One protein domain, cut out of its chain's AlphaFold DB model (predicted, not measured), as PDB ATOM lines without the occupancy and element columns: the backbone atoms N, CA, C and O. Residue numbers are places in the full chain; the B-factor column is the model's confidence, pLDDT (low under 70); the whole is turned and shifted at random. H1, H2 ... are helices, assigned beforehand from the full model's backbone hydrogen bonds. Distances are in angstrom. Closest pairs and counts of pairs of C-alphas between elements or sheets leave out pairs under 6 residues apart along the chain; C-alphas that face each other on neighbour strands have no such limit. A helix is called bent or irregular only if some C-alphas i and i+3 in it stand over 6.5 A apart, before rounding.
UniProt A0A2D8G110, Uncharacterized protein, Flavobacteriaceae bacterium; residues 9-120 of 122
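Overview. This is residues 9 to 120 of the 122 residues of an uncharacterized protein of Flavobacteriaceae bacterium (UniProt A0A2D8G110). One long bent helix, H4, joins two separate lobes: H2 and H3 pack on its first arm, with H1 on H2, and H5 and H6 fold back beside its second arm. Between the lobes the bent helix alone bridges the gap and makes much of the length. The printed part has 112 residues with six named helices, in the order H1 to H6 along the chain, and no named strand; the class is all helix. It is only just extended, close to loose, with a radius of gyration of the C-alphas of 20.2 A, and elongated, spanning 57 by 30 by 21 A.

Along the chain. H4, residues 53 to 88, was assigned as one helix by its hydrogen bonds but is bent: C-alphas 72 and 75 are 6.9 A apart. Its arms are H4a, residues 53 to 72, 29.2 A long from C-alpha 53 at (14.453, -16.486, -12.307), and H4b, residues 75 to 88, 19.9 A long. Before it come H1, residues 9 to 18, beginning at C-alpha 9 (5.617, 2.188, 1.238), H2, residues 20 to 31, 16.8 A, and H3, residues 37 to 47. After it come H5, residues 93 to 102, and H6, residues 107 to 119, 18.3 A, ending at C-alpha 119 (-33.870, -28.261, -5.603).

Arrangement. The hub is H4, touching four other helices; H4a and H4b stand at a steep tilt of 47 degrees. H4a touches H3 with residues 53 to 60 alone, closest at the C-alphas of Leu 44 and Gly 56, 4.5 A, at a steep tilt of 57 degrees. Residues 60 to 67 of H4a touch residues 20 to 24 of H2, closest at the C-alphas of Pro 21 and Leu 60, 5.3 A. H2 and H3 touch, the C-alphas of Ala 28 and Ala 43 being 4.8 A apart. H1 touches H2, closest at the C-alphas of Leu 15 and Gly 22, 4.6 A, and is apart from H3 and H4a. H4b, H5 and H6 form an up-and-down bundle, each running against the one before it. H4b and H5, a helical hairpin, only just touch, with 3 pairs of C-alphas within 8 A; the closest are Val 83 and Ile 96, 7.1 A. H5 and H6, another hairpin, touch at a shallow tilt of 6 degrees, closest at the C-alphas of Val 100 and Lys 110, 6.3 A. H6 touches H4b, closest at the C-alphas of Ser 80 and Leu 113, 6.2 A. Every O i to N i+4 pair is within hydrogen-bond range in H1, H2, H3, H4b, H5 and H6, and 14 of 16 in H4a.

Size, cuts and confidence. The two C-alphas farthest apart, those of Ala 37 and Thr 92, are 57.2 A apart. The printed part has no cut, and its five links are tight. No printed residue is under 70 in pLDDT; the mean of the printed part is 91.2, and that of H1 is 79.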
ATOM      1  N   ASP A   9       6.948   1.887   1.770       73.81
ATOM      2  CA  ASP A   9       5.617   2.188   1.238       73.81
ATOM      3  C   ASP A   9       5.499   1.986  -0.282       73.81
ATOM      4  O   ASP A   9       4.523   1.405  -0.746       73.81
ATOM      5  N   LYS A  10       6.513   2.376  -1.069       75.88
ATOM      6  CA  LYS A  10       6.506   2.171  -2.529       75.88
ATOM      7  C   LYS A  10       6.642   0.700  -2.908       75.88
ATOM      8  O   LYS A  10       6.046   0.260  -3.883       75.88
ATOM      9  N   VAL A  11       7.431  -0.068  -2.157       72.44
ATOM     10  CA  VAL A  11       7.569  -1.515  -2.387       72.44
ATOM     11  C   VAL A  11       6.248  -2.214  -2.074       72.44
ATOM     12  O   VAL A  11       5.803  -3.058  -2.847       72.44
ATOM     13  N   ILE A  12       5.593  -1.814  -0.982       72.25
ATOM     14  CA  ILE A  12       4.265  -2.304  -0.603       72.25
ATOM     15  C   ILE A  12       3.233  -1.960  -1.684       72.25
ATOM     16  O   ILE A  12       2.463  -2.831  -2.076       72.25
ATOM     17  N   GLU A  13       3.251  -0.741  -2.223       81.56
ATOM     18  CA  GLU A  13       2.352  -0.316  -3.304       81.56
ATOM     19  C   GLU A  13       2.505  -1.192  -4.562       81.56
ATOM     20  O   GLU A  13       1.509  -1.677  -5.108       81.56
ATOM     21  N   TYR A  14       3.742  -1.505  -4.970       78.19
ATOM     22  CA  TYR A  14       3.985  -2.440  -6.074       78.19
ATOM     23  C   TYR A  14       3.490  -3.859  -5.762       78.19
ATOM     24  O   TYR A  14       2.859  -4.485  -6.615       78.19
ATOM     25  N   LEU A  15       3.712  -4.366  -4.547       80.31
ATOM     26  CA  LEU A  15       3.232  -5.694  -4.145       80.31
ATOM     27  C   LEU A  15       1.700  -5.775  -4.117       80.31
ATOM     28  O   LEU A  15       1.140  -6.765  -4.587       80.31
ATOM     29  N   ILE A  16       1.021  -4.726  -3.643       82.44
ATOM     30  CA  ILE A  16      -0.446  -4.620  -3.673       82.44
ATOM     31  C   ILE A  16      -0.944  -4.629  -5.122       82.44
ATOM     32  O   ILE A  16      -1.903  -5.337  -5.430       82.44
ATOM     33  N   SER A  17      -0.268  -3.915  -6.031       86.50
ATOM     34  CA  SER A  17      -0.652  -3.867  -7.450       86.50
ATOM     35  C   SER A  17      -0.554  -5.224  -8.165       86.50
ATOM     36  O   SER A  17      -1.298  -5.485  -9.110       86.50
ATOM     37  N   LEU A  18       0.323  -6.116  -7.690       90.06
ATOM     38  CA  LEU A  18       0.509  -7.469  -8.222       90.06
ATOM     39  C   LEU A  18      -0.532  -8.478  -7.708       90.06
ATOM     40  O   LEU A  18      -0.673  -9.550  -8.295       90.06
ATOM     41  N   GLY A  19      -1.258  -8.170  -6.629       90.75
ATOM     42  CA  GLY A  19      -2.250  -9.066  -6.031       90.75
ATOM     43  C   GLY A  19      -1.645 -10.375  -5.504       90.75
ATOM     44  O   GLY A  19      -0.617 -10.373  -4.828       90.75
ATOM     45  N   VAL A  20      -2.282 -11.512  -5.816       92.75
ATOM     46  CA  VAL A  20      -1.845 -12.850  -5.355       92.75
ATOM     47  C   VAL A  20      -0.383 -13.162  -5.736       92.75
ATOM     48  O   VAL A  20       0.370 -13.542  -4.839       92.75
ATOM     49  N   PRO A  21       0.076 -12.945  -6.988       93.62
ATOM     50  CA  PRO A  21       1.497 -13.061  -7.333       93.62
ATOM     51  C   PRO A  21       2.440 -12.237  -6.446       93.62
ATOM     52  O   PRO A  21       3.519 -12.705  -6.090       93.62
ATOM     53  N   GLY A  22       2.035 -11.020  -6.068       92.38
ATOM     54  CA  GLY A  22       2.824 -10.144  -5.201       92.38
ATOM     55  C   GLY A  22       3.002 -10.733  -3.803       92.38
ATOM     56  O   GLY A  22       4.108 -10.736  -3.269       92.38
ATOM     57  N   LEU A  23       1.937 -11.314  -3.243       92.81
ATOM     58  CA  LEU A  23       1.991 -11.998  -1.948       92.81
ATOM     59  C   LEU A  23       2.896 -13.236  -1.988       92.81
ATOM     60  O   LEU A  23       3.700 -13.426  -1.077       92.81
ATOM     61  N   ILE A  24       2.815 -14.044  -3.052       94.12
ATOM     62  CA  ILE A  24       3.695 -15.211  -3.242       94.12
ATOM     63  C   ILE A  24       5.163 -14.767  -3.255       94.12
ATOM     64  O   ILE A  24       5.993 -15.336  -2.544       94.12
ATOM     65  N   LEU A  25       5.477 -13.722  -4.025       93.12
ATOM     66  CA  LEU A  25       6.828 -13.180  -4.112       93.12
ATOM     67  C   LEU A  25       7.318 -12.633  -2.765       93.12
ATOM     68  O   LEU A  25       8.451 -12.908  -2.378       93.12
ATOM     69  N   LEU A  26       6.476 -11.903  -2.029       91.38
ATOM     70  CA  LEU A  26       6.828 -11.359  -0.716       91.38
ATOM     71  C   LEU A  26       7.174 -12.465   0.287       91.38
ATOM     72  O   LEU A  26       8.173 -12.355   1.002       91.38
ATOM     73  N   VAL A  27       6.378 -13.537   0.329       92.81
ATOM     74  CA  VAL A  27       6.645 -14.693   1.197       92.81
ATOM     75  C   VAL A  27       7.973 -15.346   0.821       92.81
ATOM     76  O   VAL A  27       8.797 -15.597   1.698       92.81
ATOM     77  N   ALA A  28       8.224 -15.554  -0.473       93.44
ATOM     78  CA  ALA A  28       9.469 -16.153  -0.945       93.44
ATOM     79  C   ALA A  28      10.701 -15.282  -0.632       93.44
ATOM     80  O   ALA A  28      11.720 -15.801  -0.185       93.44
ATOM     81  N   ILE A  29      10.603 -13.957  -0.800       92.38
ATOM     82  CA  ILE A  29      11.664 -13.010  -0.420       92.38
ATOM     83  C   ILE A  29      11.928 -13.089   1.083       92.38
ATOM     84  O   ILE A  29      13.082 -13.220   1.492       92.38
ATOM     85  N   SER A  30      10.868 -13.072   1.893       89.44
ATOM     86  CA  SER A  30      10.967 -13.128   3.357       89.44
ATOM     87  C   SER A  30      11.597 -14.436   3.846       89.44
ATOM     88  O   SER A  30      12.320 -14.436   4.838       89.44
ATOM     89  N   ALA A  31      11.371 -15.538   3.128       92.31
ATOM     90  CA  ALA A  31      11.957 -16.842   3.422       92.31
ATOM     91  C   ALA A  31      13.400 -17.013   2.901       92.31
ATOM     92  O   ALA A  31      14.077 -17.958   3.295       92.31
ATOM     93  N   SER A  32      13.881 -16.131   2.017       89.38
ATOM     94  CA  SER A  32      15.161 -16.317   1.314       89.38
ATOM     95  C   SER A  32      16.409 -16.037   2.161       89.38
ATOM     96  O   SER A  32      17.485 -16.519   1.824       89.38
ATOM     97  N   GLY A  33      16.297 -15.235   3.227       88.44
ATOM     98  CA  GLY A  33      17.433 -14.824   4.067       88.44
ATOM     99  C   GLY A  33      18.416 -13.840   3.411       88.44
ATOM    100  O   GLY A  33      19.371 -13.412   4.056       88.44
ATOM    101  N   TYR A  34      18.186 -13.450   2.154       90.19
ATOM    102  CA  TYR A  34      18.990 -12.464   1.430       90.19
ATOM    103  C   TYR A  34      18.350 -11.069   1.483       90.19
ATOM    104  O   TYR A  34      17.180 -10.909   1.823       90.19
ATOM    105  N   ALA A  35      19.110 -10.043   1.088       88.44
ATOM    106  CA  ALA A  35      18.631  -8.664   1.000       88.44
ATOM    107  C   ALA A  35      18.793  -8.085  -0.415       88.44
ATOM    108  O   ALA A  35      19.666  -8.489  -1.186       88.44
ATOM    109  N   GLY A  36      17.949  -7.108  -0.753       84.94
ATOM    110  CA  GLY A  36      18.023  -6.374  -2.018       84.94
ATOM    111  C   GLY A  36      17.808  -7.258  -3.250       84.94
ATOM    112  O   GLY A  36      16.947  -8.137  -3.260       84.94
ATOM    113  N   ALA A  37      18.592  -7.022  -4.306       86.75
ATOM    114  CA  ALA A  37      18.448  -7.732  -5.580       86.75
ATOM    115  C   ALA A  37      18.651  -9.252  -5.450       86.75
ATOM    116  O   ALA A  37      17.928 -10.020  -6.080       86.75
ATOM    117  N   ALA A  38      19.570  -9.690  -4.581       92.19
ATOM    118  CA  ALA A  38      19.822 -11.109  -4.340       92.19
ATOM    119  C   ALA A  38      18.589 -11.826  -3.767       92.19
ATOM    120  O   ALA A  38      18.298 -12.951  -4.168       92.19
ATOM    121  N   ALA A  39      17.823 -11.157  -2.898       92.06
ATOM    122  CA  ALA A  39      16.585 -11.699  -2.340       92.06
ATOM    123  C   ALA A  39      15.522 -11.931  -3.416       92.06
ATOM    124  O   ALA A  39      14.873 -12.972  -3.431       92.06
ATOM    125  N   ILE A  40      15.386 -10.991  -4.357       91.06
ATOM    126  CA  ILE A  40      14.428 -11.093  -5.464       91.06
ATOM    127  C   ILE A  40      14.811 -12.248  -6.394       91.06
ATOM    128  O   ILE A  40      13.965 -13.074  -6.733       91.06
ATOM    129  N   THR A  41      16.084 -12.340  -6.786       93.50
ATOM    130  CA  THR A  41      16.560 -13.411  -7.672       93.50
ATOM    131  C   THR A  41      16.449 -14.784  -7.013       93.50
ATOM    132  O   THR A  41      15.973 -15.721  -7.655       93.50
ATOM    133  N   ALA A  42      16.841 -14.905  -5.741       94.06
ATOM    134  CA  ALA A  42      16.719 -16.147  -4.986       94.06
ATOM    135  C   ALA A  42      15.249 -16.565  -4.851       94.06
ATOM    136  O   ALA A  42      14.906 -17.687  -5.212       94.06
ATOM    137  N   ALA A  43      14.372 -15.645  -4.439       94.38
ATOM    138  CA  ALA A  43      12.940 -15.895  -4.312       94.38
ATOM    139  C   ALA A  43      12.302 -16.343  -5.632       94.38
ATOM    140  O   ALA A  43      11.565 -17.326  -5.656       94.38
ATOM    141  N   LEU A  44      12.613 -15.668  -6.744       95.12
ATOM    142  CA  LEU A  44      12.110 -16.056  -8.061       95.12
ATOM    143  C   LEU A  44      12.651 -17.419  -8.498       95.12
ATOM    144  O   LEU A  44      11.890 -18.224  -9.023       95.12
ATOM    145  N   SER A  45      13.926 -17.719  -8.245       95.88
ATOM    146  CA  SER A  45      14.472 -19.050  -8.524       95.88
ATOM    147  C   SER A  45      13.768 -20.131  -7.697       95.88
ATOM    148  O   SER A  45      13.391 -21.166  -8.241       95.88
ATOM    149  N   THR A  46      13.503 -19.876  -6.411       95.62
ATOM    150  CA  THR A  46      12.753 -20.787  -5.534       95.62
ATOM    151  C   THR A  46      11.324 -21.008  -6.026       95.62
ATOM    152  O   THR A  46      10.885 -22.152  -6.115       95.62
ATOM    153  N   ILE A  47      10.611 -19.943  -6.407       95.88
ATOM    154  CA  ILE A  47       9.266 -20.036  -7.001       95.88
ATOM    155  C   ILE A  47       9.305 -20.832  -8.314       95.88
ATOM    156  O   ILE A  47       8.399 -21.610  -8.597       95.88
ATOM    157  N   GLY A  48      10.370 -20.670  -9.100       94.69
ATOM    158  CA  GLY A  48      10.636 -21.424 -10.323       94.69
ATOM    159  C   GLY A  48      11.181 -22.836 -10.096       94.69
ATOM    160  O   GLY A  48      11.729 -23.409 -11.033       94.69
ATOM    161  N   PHE A  49      11.085 -23.386  -8.880       93.75
ATOM    162  CA  PHE A  49      11.571 -24.723  -8.512       93.75
ATOM    163  C   PHE A  49      13.068 -24.950  -8.790       93.75
ATOM    164  O   PHE A  49      13.492 -26.047  -9.145       93.75
ATOM    165  N   GLY A  50      13.881 -23.902  -8.653       92.38
ATOM    166  CA  GLY A  50      15.322 -23.944  -8.908       92.38
ATOM    167  C   GLY A  50      15.710 -23.853 -10.386       92.38
ATOM    168  O   GLY A  50      16.898 -23.829 -10.692       92.38
ATOM    169  N   LEU A  51      14.746 -23.725 -11.307       94.75
ATOM    170  CA  LEU A  51      14.990 -23.571 -12.751       94.75
ATOM    171  C   LEU A  51      15.375 -22.131 -13.150       94.75
ATOM    172  O   LEU A  51      15.370 -21.769 -14.327       94.75
ATOM    173  N   GLY A  52      15.702 -21.294 -12.165       92.94
ATOM    174  CA  GLY A  52      16.118 -19.912 -12.352       92.94
ATOM    175  C   GLY A  52      14.972 -18.900 -12.349       92.94
ATOM    176  O   GLY A  52      13.787 -19.213 -12.242       92.94
ATOM    177  N   MET A  53      15.356 -17.628 -12.468       95.31
ATOM    178  CA  MET A  53      14.453 -16.486 -12.307       95.31
ATOM    179  C   MET A  53      13.333 -16.439 -13.359       95.31
ATOM    180  O   MET A  53      12.201 -16.088 -13.030       95.31
ATOM    181  N   LEU A  54      13.629 -16.804 -14.614       96.06
ATOM    182  CA  LEU A  54      12.642 -16.795 -15.704       96.06
ATOM    183  C   LEU A  54      11.501 -17.786 -15.447       96.06
ATOM    184  O   LEU A  54      10.339 -17.449 -15.666       96.06
ATOM    185  N   ALA A  55      11.819 -18.974 -14.925       96.44
ATOM    186  CA  ALA A  55      10.812 -19.952 -14.525       96.44
ATOM    187  C   ALA A  55       9.932 -19.410 -13.390       96.44
ATOM    188  O   ALA A  55       8.711 -19.538 -13.447       96.44
ATOM    189  N   GLY A  56      10.531 -18.721 -12.412       95.81
ATOM    190  CA  GLY A  56       9.802 -18.038 -11.343       95.81
ATOM    191  C   GLY A  56       8.786 -17.023 -11.852       95.81
ATOM    192  O   GLY A  56       7.634 -17.027 -11.421       95.81
ATOM    193  N   LEU A  57       9.179 -16.189 -12.818       95.25
ATOM    194  CA  LEU A  57       8.262 -15.246 -13.466       95.25
ATOM    195  C   LEU A  57       7.135 -15.967 -14.214       95.25
ATOM    196  O   LEU A  57       5.983 -15.540 -14.141       95.25
ATOM    197  N   GLY A  58       7.443 -17.083 -14.882       97.06
ATOM    198  CA  GLY A  58       6.440 -17.937 -15.517       97.06
ATOM    199  C   GLY A  58       5.408 -18.465 -14.516       97.06
ATOM    200  O   GLY A  58       4.207 -18.322 -14.737       97.06
ATOM    201  N   VAL A  59       5.861 -19.001 -13.379       96.69
ATOM    202  CA  VAL A  59       4.987 -19.492 -12.301       96.69
ATOM    203  C   VAL A  59       4.131 -18.364 -11.723       96.69
ATOM    204  O   VAL A  59       2.925 -18.546 -11.546       96.69
ATOM    205  N   LEU A  60       4.702 -17.177 -11.495       95.44
ATOM    206  CA  LEU A  60       3.930 -16.009 -11.058       95.44
ATOM    207  C   LEU A  60       2.870 -15.607 -12.093       95.44
ATOM    208  O   LEU A  60       1.729 -15.344 -11.715       95.44
ATOM    209  N   GLY A  61       3.194 -15.639 -13.386       95.00
ATOM    210  CA  GLY A  61       2.225 -15.406 -14.460       95.00
ATOM    211  C   GLY A  61       1.078 -16.422 -14.448       95.00
ATOM    212  O   GLY A  61      -0.095 -16.041 -14.453       95.00
ATOM    213  N   VAL A  62       1.394 -17.716 -14.342       96.31
ATOM    214  CA  VAL A  62       0.395 -18.798 -14.260       96.31
ATOM    215  C   VAL A  62      -0.467 -18.672 -13.002       96.31
ATOM    216  O   VAL A  62      -1.676 -18.917 -13.055       96.31
ATOM    217  N   SER A  63       0.110 -18.224 -11.883       95.12
ATOM    218  CA  SER A  63      -0.619 -18.052 -10.623       95.12
ATOM    219  C   SER A  63      -1.798 -17.081 -10.748       95.12
ATOM    220  O   SER A  63      -2.811 -17.275 -10.076       95.12
ATOM    221  N   ILE A  64      -1.742 -16.102 -11.662       93.12
ATOM    222  CA  ILE A  64      -2.869 -15.203 -11.958       93.12
ATOM    223  C   ILE A  64      -4.050 -15.998 -12.519       93.12
ATOM    224  O   ILE A  64      -5.188 -15.823 -12.077       93.12
ATOM    225  N   MET A  65      -3.791 -16.886 -13.481       94.19
ATOM    226  CA  MET A  65      -4.830 -17.700 -14.110       94.19
ATOM    227  C   MET A  65      -5.454 -18.662 -13.099       94.19
ATOM    228  O   MET A  65      -6.679 -18.739 -13.001       94.19
ATOM    229  N   VAL A  66      -4.618 -19.327 -12.298       93.56
ATOM    230  CA  VAL A  66      -5.074 -20.221 -11.225       93.56
ATOM    231  C   VAL A  66      -5.908 -19.450 -10.200       93.56
ATOM    232  O   VAL A  66      -7.009 -19.878  -9.863       93.56
ATOM    233  N   SER A  67      -5.451 -18.270  -9.773       92.25
ATOM    234  CA  SER A  67      -6.180 -17.421  -8.820       92.25
ATOM    235  C   SER A  67      -7.554 -17.016  -9.351       92.25
ATOM    236  O   SER A  67      -8.543 -17.073  -8.619       92.25
ATOM    237  N   ARG A  68      -7.651 -16.663 -10.640       89.69
ATOM    238  CA  ARG A  68      -8.930 -16.349 -11.297       89.69
ATOM    239  C   ARG A  68      -9.839 -17.574 -11.389       89.69
ATOM    240  O   ARG A  68     -11.031 -17.458 -11.114       89.69
ATOM    241  N   ALA A  69      -9.292 -18.740 -11.732       90.69
ATOM    242  CA  ALA A  69     -10.055 -19.982 -11.817       90.69
ATOM    243  C   ALA A  69     -10.618 -20.398 -10.447       90.69
ATOM    244  O   ALA A  69     -11.805 -20.698 -10.341       90.69
ATOM    245  N   ILE A  70      -9.805 -20.341  -9.388       90.00
ATOM    246  CA  ILE A  70     -10.247 -20.616  -8.013       90.00
ATOM    247  C   ILE A  70     -11.304 -19.598  -7.580       90.00
ATOM    248  O   ILE A  70     -12.344 -19.984  -7.049       90.00
ATOM    249  N   SER A  71     -11.091 -18.312  -7.862       87.38
ATOM    250  CA  SER A  71     -12.049 -17.265  -7.491       87.38
ATOM    251  C   SER A  71     -13.400 -17.428  -8.192       87.38
ATOM    252  O   SER A  71     -14.435 -17.125  -7.607       87.38
ATOM    253  N   LYS A  72     -13.409 -17.930  -9.432       84.00
ATOM    254  CA  LYS A  72     -14.637 -18.121 -10.211       84.00
ATOM    255  C   LYS A  72     -15.345 -19.442  -9.906       84.00
ATOM    256  O   LYS A  72     -16.561 -19.455  -9.772       84.00
ATOM    257  N   TYR A  73     -14.603 -20.543  -9.820       85.56
ATOM    258  CA  TYR A  73     -15.170 -21.896  -9.756       85.56
ATOM    259  C   TYR A  73     -14.936 -22.591  -8.411       85.56
ATOM    260  O   TYR A  73     -15.732 -23.433  -7.997       85.56
ATOM    261  N   GLY A  74     -13.842 -22.257  -7.723       88.88
ATOM    262  CA  GLY A  74     -13.431 -22.903  -6.477       88.88
ATOM    263  C   GLY A  74     -14.386 -22.604  -5.328       88.88
ATOM    264  O   GLY A  74     -14.880 -23.533  -4.694       88.88
ATOM    265  N   PHE A  75     -14.709 -21.327  -5.103       89.94
ATOM    266  CA  PHE A  75     -15.641 -20.945  -4.039       89.94
ATOM    267  C   PHE A  75     -17.006 -21.615  -4.218       89.94
ATOM    268  O   PHE A  75     -17.494 -22.257  -3.294       89.94
ATOM    269  N   GLU A  76     -17.588 -21.566  -5.418       90.25
ATOM    270  CA  GLU A  76     -18.887 -22.194  -5.686       90.25
ATOM    271  C   GLU A  76     -18.895 -23.691  -5.364       90.25
ATOM    272  O   GLU A  76     -19.815 -24.175  -4.702       90.25
ATOM    273  N   ARG A  77     -17.838 -24.415  -5.750       92.62
ATOM    274  CA  ARG A  77     -17.687 -25.851  -5.471       92.62
ATOM    275  C   ARG A  77     -17.556 -26.136  -3.974       92.62
ATOM    276  O   ARG A  77     -18.226 -27.042  -3.484       92.62
ATOM    277  N   ILE A  78     -16.743 -25.362  -3.254       93.69
ATOM    278  CA  ILE A  78     -16.521 -25.536  -1.808       93.69
ATOM    279  C   ILE A  78     -17.813 -25.276  -1.029       93.69
ATOM    280  O   ILE A  78     -18.214 -26.100  -0.203       93.69
ATOM    281  N   TYR A  79     -18.501 -24.165  -1.305       93.44
ATOM    282  CA  TYR A  79     -19.729 -23.826  -0.587       93.44
ATOM    283  C   TYR A  79     -20.876 -24.777  -0.932       93.44
ATOM    284  O   TYR A  79     -21.567 -25.239  -0.025       93.44
ATOM    285  N   SER A  80     -21.042 -25.138  -2.208       93.06
ATOM    286  CA  SER A  80     -22.056 -26.117  -2.622       93.06
ATOM    287  C   SER A  80     -21.802 -27.488  -1.998       93.06
ATOM    288  O   SER A  80     -22.731 -28.118  -1.501       93.06
ATOM    289  N   GLY A  81     -20.543 -27.939  -1.969       93.94
ATOM    290  CA  GLY A  81     -20.155 -29.180  -1.298       93.94
ATOM    291  C   GLY A  81     -20.430 -29.142   0.206       93.94
ATOM    292  O   GLY A  81     -20.941 -30.109   0.762       93.94
ATOM    293  N   THR A  82     -20.179 -27.999   0.849       94.00
ATOM    294  CA  THR A  82     -20.492 -27.798   2.272       94.00
ATOM    295  C   THR A  82     -21.994 -27.891   2.533       94.00
ATOM    296  O   THR A  82     -22.401 -28.587   3.457       94.00
ATOM    297  N   VAL A  83     -22.828 -27.232   1.718       94.12
ATOM    298  CA  VAL A  83     -24.294 -27.301   1.845       94.12
ATOM    299  C   VAL A  83     -24.789 -28.736   1.664       94.12
ATOM    300  O   VAL A  83     -25.520 -29.220   2.521       94.12
ATOM    301  N   LYS A  84     -24.335 -29.446   0.624       93.38
ATOM    302  CA  LYS A  84     -24.684 -30.863   0.411       93.38
ATOM    303  C   LYS A  84     -24.310 -31.735   1.610       93.38
ATOM    304  O   LYS A  84     -25.156 -32.463   2.112       93.38
ATOM    305  N   GLY A  85     -23.093 -31.582   2.134       94.00
ATOM    306  CA  GLY A  85     -22.645 -32.329   3.311       94.00
ATOM    307  C   GLY A  85     -23.428 -32.012   4.593       94.00
ATOM    308  O   GLY A  85     -23.521 -32.866   5.470       94.00
ATOM    309  N   LEU A  86     -24.003 -30.809   4.734       93.50
ATOM    310  CA  LEU A  86     -24.912 -30.493   5.847       93.50
ATOM    311  C   LEU A  86     -26.261 -31.202   5.691       93.50
ATOM    312  O   LEU A  86     -26.785 -31.720   6.677       93.50
ATOM    313  N   ILE A  87     -26.787 -31.274   4.465       91.44
ATOM    314  CA  ILE A  87     -28.031 -31.999   4.175       91.44
ATOM    315  C   ILE A  87     -27.850 -33.499   4.436       91.44
ATOM    316  O   ILE A  87     -28.670 -34.102   5.119       91.44
ATOM    317  N   GLU A  88     -26.749 -34.092   3.965       91.94
ATOM    318  CA  GLU A  88     -26.419 -35.510   4.196       91.94
ATOM    319  C   GLU A  88     -26.285 -35.858   5.688       91.94
ATOM    320  O   GLU A  88     -26.561 -36.982   6.096       91.94
ATOM    321  N   LYS A  89     -25.899 -34.884   6.519       93.88
ATOM    322  CA  LYS A  89     -25.836 -35.023   7.982       93.88
ATOM    323  C   LYS A  89     -27.182 -34.807   8.683       93.88
ATOM    324  O   LYS A  89     -27.229 -34.865   9.909       93.88
ATOM    325  N   GLY A  90     -28.254 -34.559   7.933       90.94
ATOM    326  CA  GLY A  90     -29.604 -34.377   8.460       90.94
ATOM    327  C   GLY A  90     -29.881 -32.994   9.052       90.94
ATOM    328  O   GLY A  90     -30.837 -32.856   9.813       90.94
ATOM    329  N   GLU A  91     -29.080 -31.961   8.744       92.56
ATOM    330  CA  GLU A  91     -29.468 -30.594   9.122       92.56
ATOM    331  C   GLU A  91     -30.729 -30.149   8.371       92.56
ATOM    332  O   GLU A  91     -30.902 -30.416   7.181       92.56
ATOM    333  N   THR A  92     -31.598 -29.412   9.066       92.12
ATOM    334  CA  THR A  92     -32.827 -28.886   8.467       92.12
ATOM    335  C   THR A  92     -32.530 -27.771   7.468       92.12
ATOM    336  O   THR A  92     -31.558 -27.016   7.605       92.12
ATOM    337  N   LYS A  93     -33.409 -27.619   6.471       89.69
ATOM    338  CA  LYS A  93     -33.263 -26.583   5.439       89.69
ATOM    339  C   LYS A  93     -33.223 -25.180   6.054       89.69
ATOM    340  O   LYS A  93     -32.425 -24.348   5.631       89.69
ATOM    341  N   GLU A  94     -33.995 -24.921   7.103       91.62
ATOM    342  CA  GLU A  94     -34.057 -23.623   7.784       91.62
ATOM    343  C   GLU A  94     -32.734 -23.290   8.490       91.62
ATOM    344  O   GLU A  94     -32.257 -22.151   8.416       91.62
ATOM    345  N   SER A  95     -32.107 -24.288   9.130       93.88
ATOM    346  CA  SER A  95     -30.783 -24.144   9.749       93.88
ATOM    347  C   SER A  95     -29.736 -23.786   8.698       93.88
ATOM    348  O   SER A  95     -29.025 -22.783   8.829       93.88
ATOM    349  N   ILE A  96     -29.688 -24.555   7.608       94.50
ATOM    350  CA  ILE A  96     -28.725 -24.356   6.522       94.50
ATOM    351  C   ILE A  96     -28.932 -22.986   5.864       94.50
ATOM    352  O   ILE A  96     -27.965 -22.252   5.652       94.50
ATOM    353  N   LEU A  97     -30.182 -22.587   5.617       94.69
ATOM    354  CA  LEU A  97     -30.523 -21.283   5.055       94.69
ATOM    355  C   LEU A  97     -30.041 -20.130   5.949       94.69
ATOM    356  O   LEU A  97     -29.467 -19.152   5.457       94.69
ATOM    357  N   SER A  98     -30.215 -20.252   7.269       95.56
ATOM    358  CA  SER A  98     -29.702 -19.284   8.245       95.56
ATOM    359  C   SER A  98     -28.175 -19.162   8.179       95.56
ATOM    360  O   SER A  98     -27.641 -18.049   8.204       95.56
ATOM    361  N   LYS A  99     -27.457 -20.282   8.008       94.69
ATOM    362  CA  LYS A  99     -25.993 -20.289   7.843       94.69
ATOM    363  C   LYS A  99     -25.560 -19.635   6.533       94.69
ATOM    364  O   LYS A  99     -24.717 -18.741   6.560       94.69
ATOM    365  N   VAL A 100     -26.184 -20.001   5.413       94.56
ATOM    366  CA  VAL A 100     -25.899 -19.418   4.088       94.56
ATOM    367  C   VAL A 100     -26.084 -17.898   4.100       94.56
ATOM    368  O   VAL A 100     -25.248 -17.162   3.572       94.56
ATOM    369  N   ASN A 101     -27.133 -17.396   4.758       94.38
ATOM    370  CA  ASN A 101     -27.365 -15.956   4.879       94.38
ATOM    371  C   ASN A 101     -26.243 -15.230   5.644       94.38
ATOM    372  O   ASN A 101     -25.913 -14.094   5.287       94.38
ATOM    373  N   LYS A 102     -25.619 -15.889   6.629       95.19
ATOM    374  CA  LYS A 102     -24.518 -15.343   7.441       95.19
ATOM    375  C   LYS A 102     -23.146 -15.414   6.764       95.19
ATOM    376  O   LYS A 102     -22.235 -14.721   7.205       95.19
ATOM    377  N   TYR A 103     -22.972 -16.204   5.703       92.81
ATOM    378  CA  TYR A 103     -21.674 -16.314   5.031       92.81
ATOM    379  C   TYR A 103     -21.229 -14.978   4.401       92.81
ATOM    380  O   TYR A 103     -22.041 -14.310   3.747       92.81
ATOM    381  N   PRO A 104     -19.950 -14.578   4.542       91.06
ATOM    382  CA  PRO A 104     -19.400 -13.365   3.935       91.06
ATOM    383  C   PRO A 104     -19.034 -13.602   2.458       91.06
ATOM    384  O   PRO A 104     -17.883 -13.486   2.053       91.06
ATOM    385  N   ILE A 105     -20.026 -13.981   1.653       90.75
ATOM    386  CA  ILE A 105     -19.895 -14.280   0.219       90.75
ATOM    387  C   ILE A 105     -20.803 -13.379  -0.621       90.75
ATOM    388  O   ILE A 105     -21.701 -12.713  -0.090       90.75
ATOM    389  N   SER A 106     -20.590 -13.378  -1.940       91.62
ATOM    390  CA  SER A 106     -21.398 -12.603  -2.881       91.62
ATOM    391  C   SER A 106     -22.877 -12.995  -2.839       91.62
ATOM    392  O   SER A 106     -23.237 -14.134  -2.531       91.62
ATOM    393  N   LYS A 107     -23.750 -12.036  -3.174       92.94
ATOM    394  CA  LYS A 107     -25.201 -12.266  -3.250       92.94
ATOM    395  C   LYS A 107     -25.540 -13.362  -4.261       92.94
ATOM    396  O   LYS A 107     -26.337 -14.233  -3.932       92.94
ATOM    397  N   ASP A 108     -24.876 -13.366  -5.414       92.12
ATOM    398  CA  ASP A 108     -25.080 -14.377  -6.458       92.12
ATOM    399  C   ASP A 108     -24.761 -15.783  -5.954       92.12
ATOM    400  O   ASP A 108     -25.530 -16.715  -6.169       92.12
ATOM    401  N   LEU A 109     -23.660 -15.941  -5.209       91.81
ATOM    402  CA  LEU A 109     -23.322 -17.241  -4.646       91.81
ATOM    403  C   LEU A 109     -24.319 -17.653  -3.557       91.81
ATOM    404  O   LEU A 109     -24.694 -18.818  -3.500       91.81
ATOM    405  N   LYS A 110     -24.815 -16.720  -2.733       94.44
ATOM    406  CA  LYS A 110     -25.901 -17.029  -1.783       94.44
ATOM    407  C   LYS A 110     -27.160 -17.511  -2.495       94.44
ATOM    408  O   LYS A 110     -27.770 -18.452  -2.005       94.44
ATOM    409  N   LEU A 111     -27.547 -16.880  -3.604       94.56
ATOM    410  CA  LEU A 111     -28.718 -17.283  -4.388       94.56
ATOM    411  C   LEU A 111     -28.553 -18.708  -4.916       94.56
ATOM    412  O   LEU A 111     -29.384 -19.552  -4.606       94.56
ATOM    413  N   LYS A 112     -27.416 -19.016  -5.548       92.75
ATOM    414  CA  LYS A 112     -27.111 -20.379  -6.015       92.75
ATOM    415  C   LYS A 112     -27.173 -21.432  -4.908       92.75
ATOM    416  O   LYS A 112     -27.657 -22.537  -5.122       92.75
ATOM    417  N   LEU A 113     -26.670 -21.116  -3.710       94.19
ATOM    418  CA  LEU A 113     -26.718 -22.045  -2.576       94.19
ATOM    419  C   LEU A 113     -28.146 -22.262  -2.055       94.19
ATOM    420  O   LEU A 113     -28.437 -23.342  -1.544       94.19
ATOM    421  N   LYS A 114     -29.016 -21.253  -2.164       93.62
ATOM    422  CA  LYS A 114     -30.440 -21.365  -1.816       93.62
ATOM    423  C   LYS A 114     -31.197 -22.193  -2.845       93.62
ATOM    424  O   LYS A 114     -31.884 -23.120  -2.446       93.62
ATOM    425  N   GLU A 115     -30.987 -21.922  -4.132       92.81
ATOM    426  CA  GLU A 115     -31.539 -22.721  -5.236       92.81
ATOM    427  C   GLU A 115     -31.150 -24.195  -5.080       92.81
ATOM    428  O   GLU A 115     -32.009 -25.069  -5.082       92.81
ATOM    429  N   LEU A 116     -29.871 -24.475  -4.796       91.06
ATOM    430  CA  LEU A 116     -29.392 -25.835  -4.533       91.06
ATOM    431  C   LEU A 116     -30.132 -26.514  -3.369       91.06
ATOM    432  O   LEU A 116     -30.363 -27.718  -3.421       91.06
ATOM    433  N   LEU A 117     -30.475 -25.770  -2.313       91.06
ATOM    434  CA  LEU A 117     -31.191 -26.283  -1.140       91.06
ATOM    435  C   LEU A 117     -32.690 -26.512  -1.416       91.06
ATOM    436  O   LEU A 117     -33.293 -27.436  -0.858       91.06
ATOM    437  N   GLU A 118     -33.291 -25.676  -2.260       87.19
ATOM    438  CA  GLU A 118     -34.674 -25.810  -2.726       87.19
ATOM    439  C   GLU A 118     -34.823 -27.016  -3.662       87.19
ATOM    440  O   GLU A 118     -35.681 -27.867  -3.413       87.19
ATOM    441  N   ASP A 119     -33.916 -27.158  -4.633       84.56
ATOM    442  CA  ASP A 119     -33.870 -28.261  -5.603       84.56
ATOM    443  C   ASP A 119     -33.509 -29.613  -4.973       84.56
ATOM    444  O   ASP A 119     -33.768 -30.673  -5.555       84.56
ATOM    445  N   TYR A 120     -32.924 -29.606  -3.771       74.31
ATOM    446  CA  TYR A 120     -32.634 -30.826  -3.030       74.31
ATOM    447  C   TYR A 120     -33.941 -31.460  -2.533       74.31
ATOM    448  O   TYR A 120     -34.480 -31.103  -1.477       74.31
TER     449      TYR A 120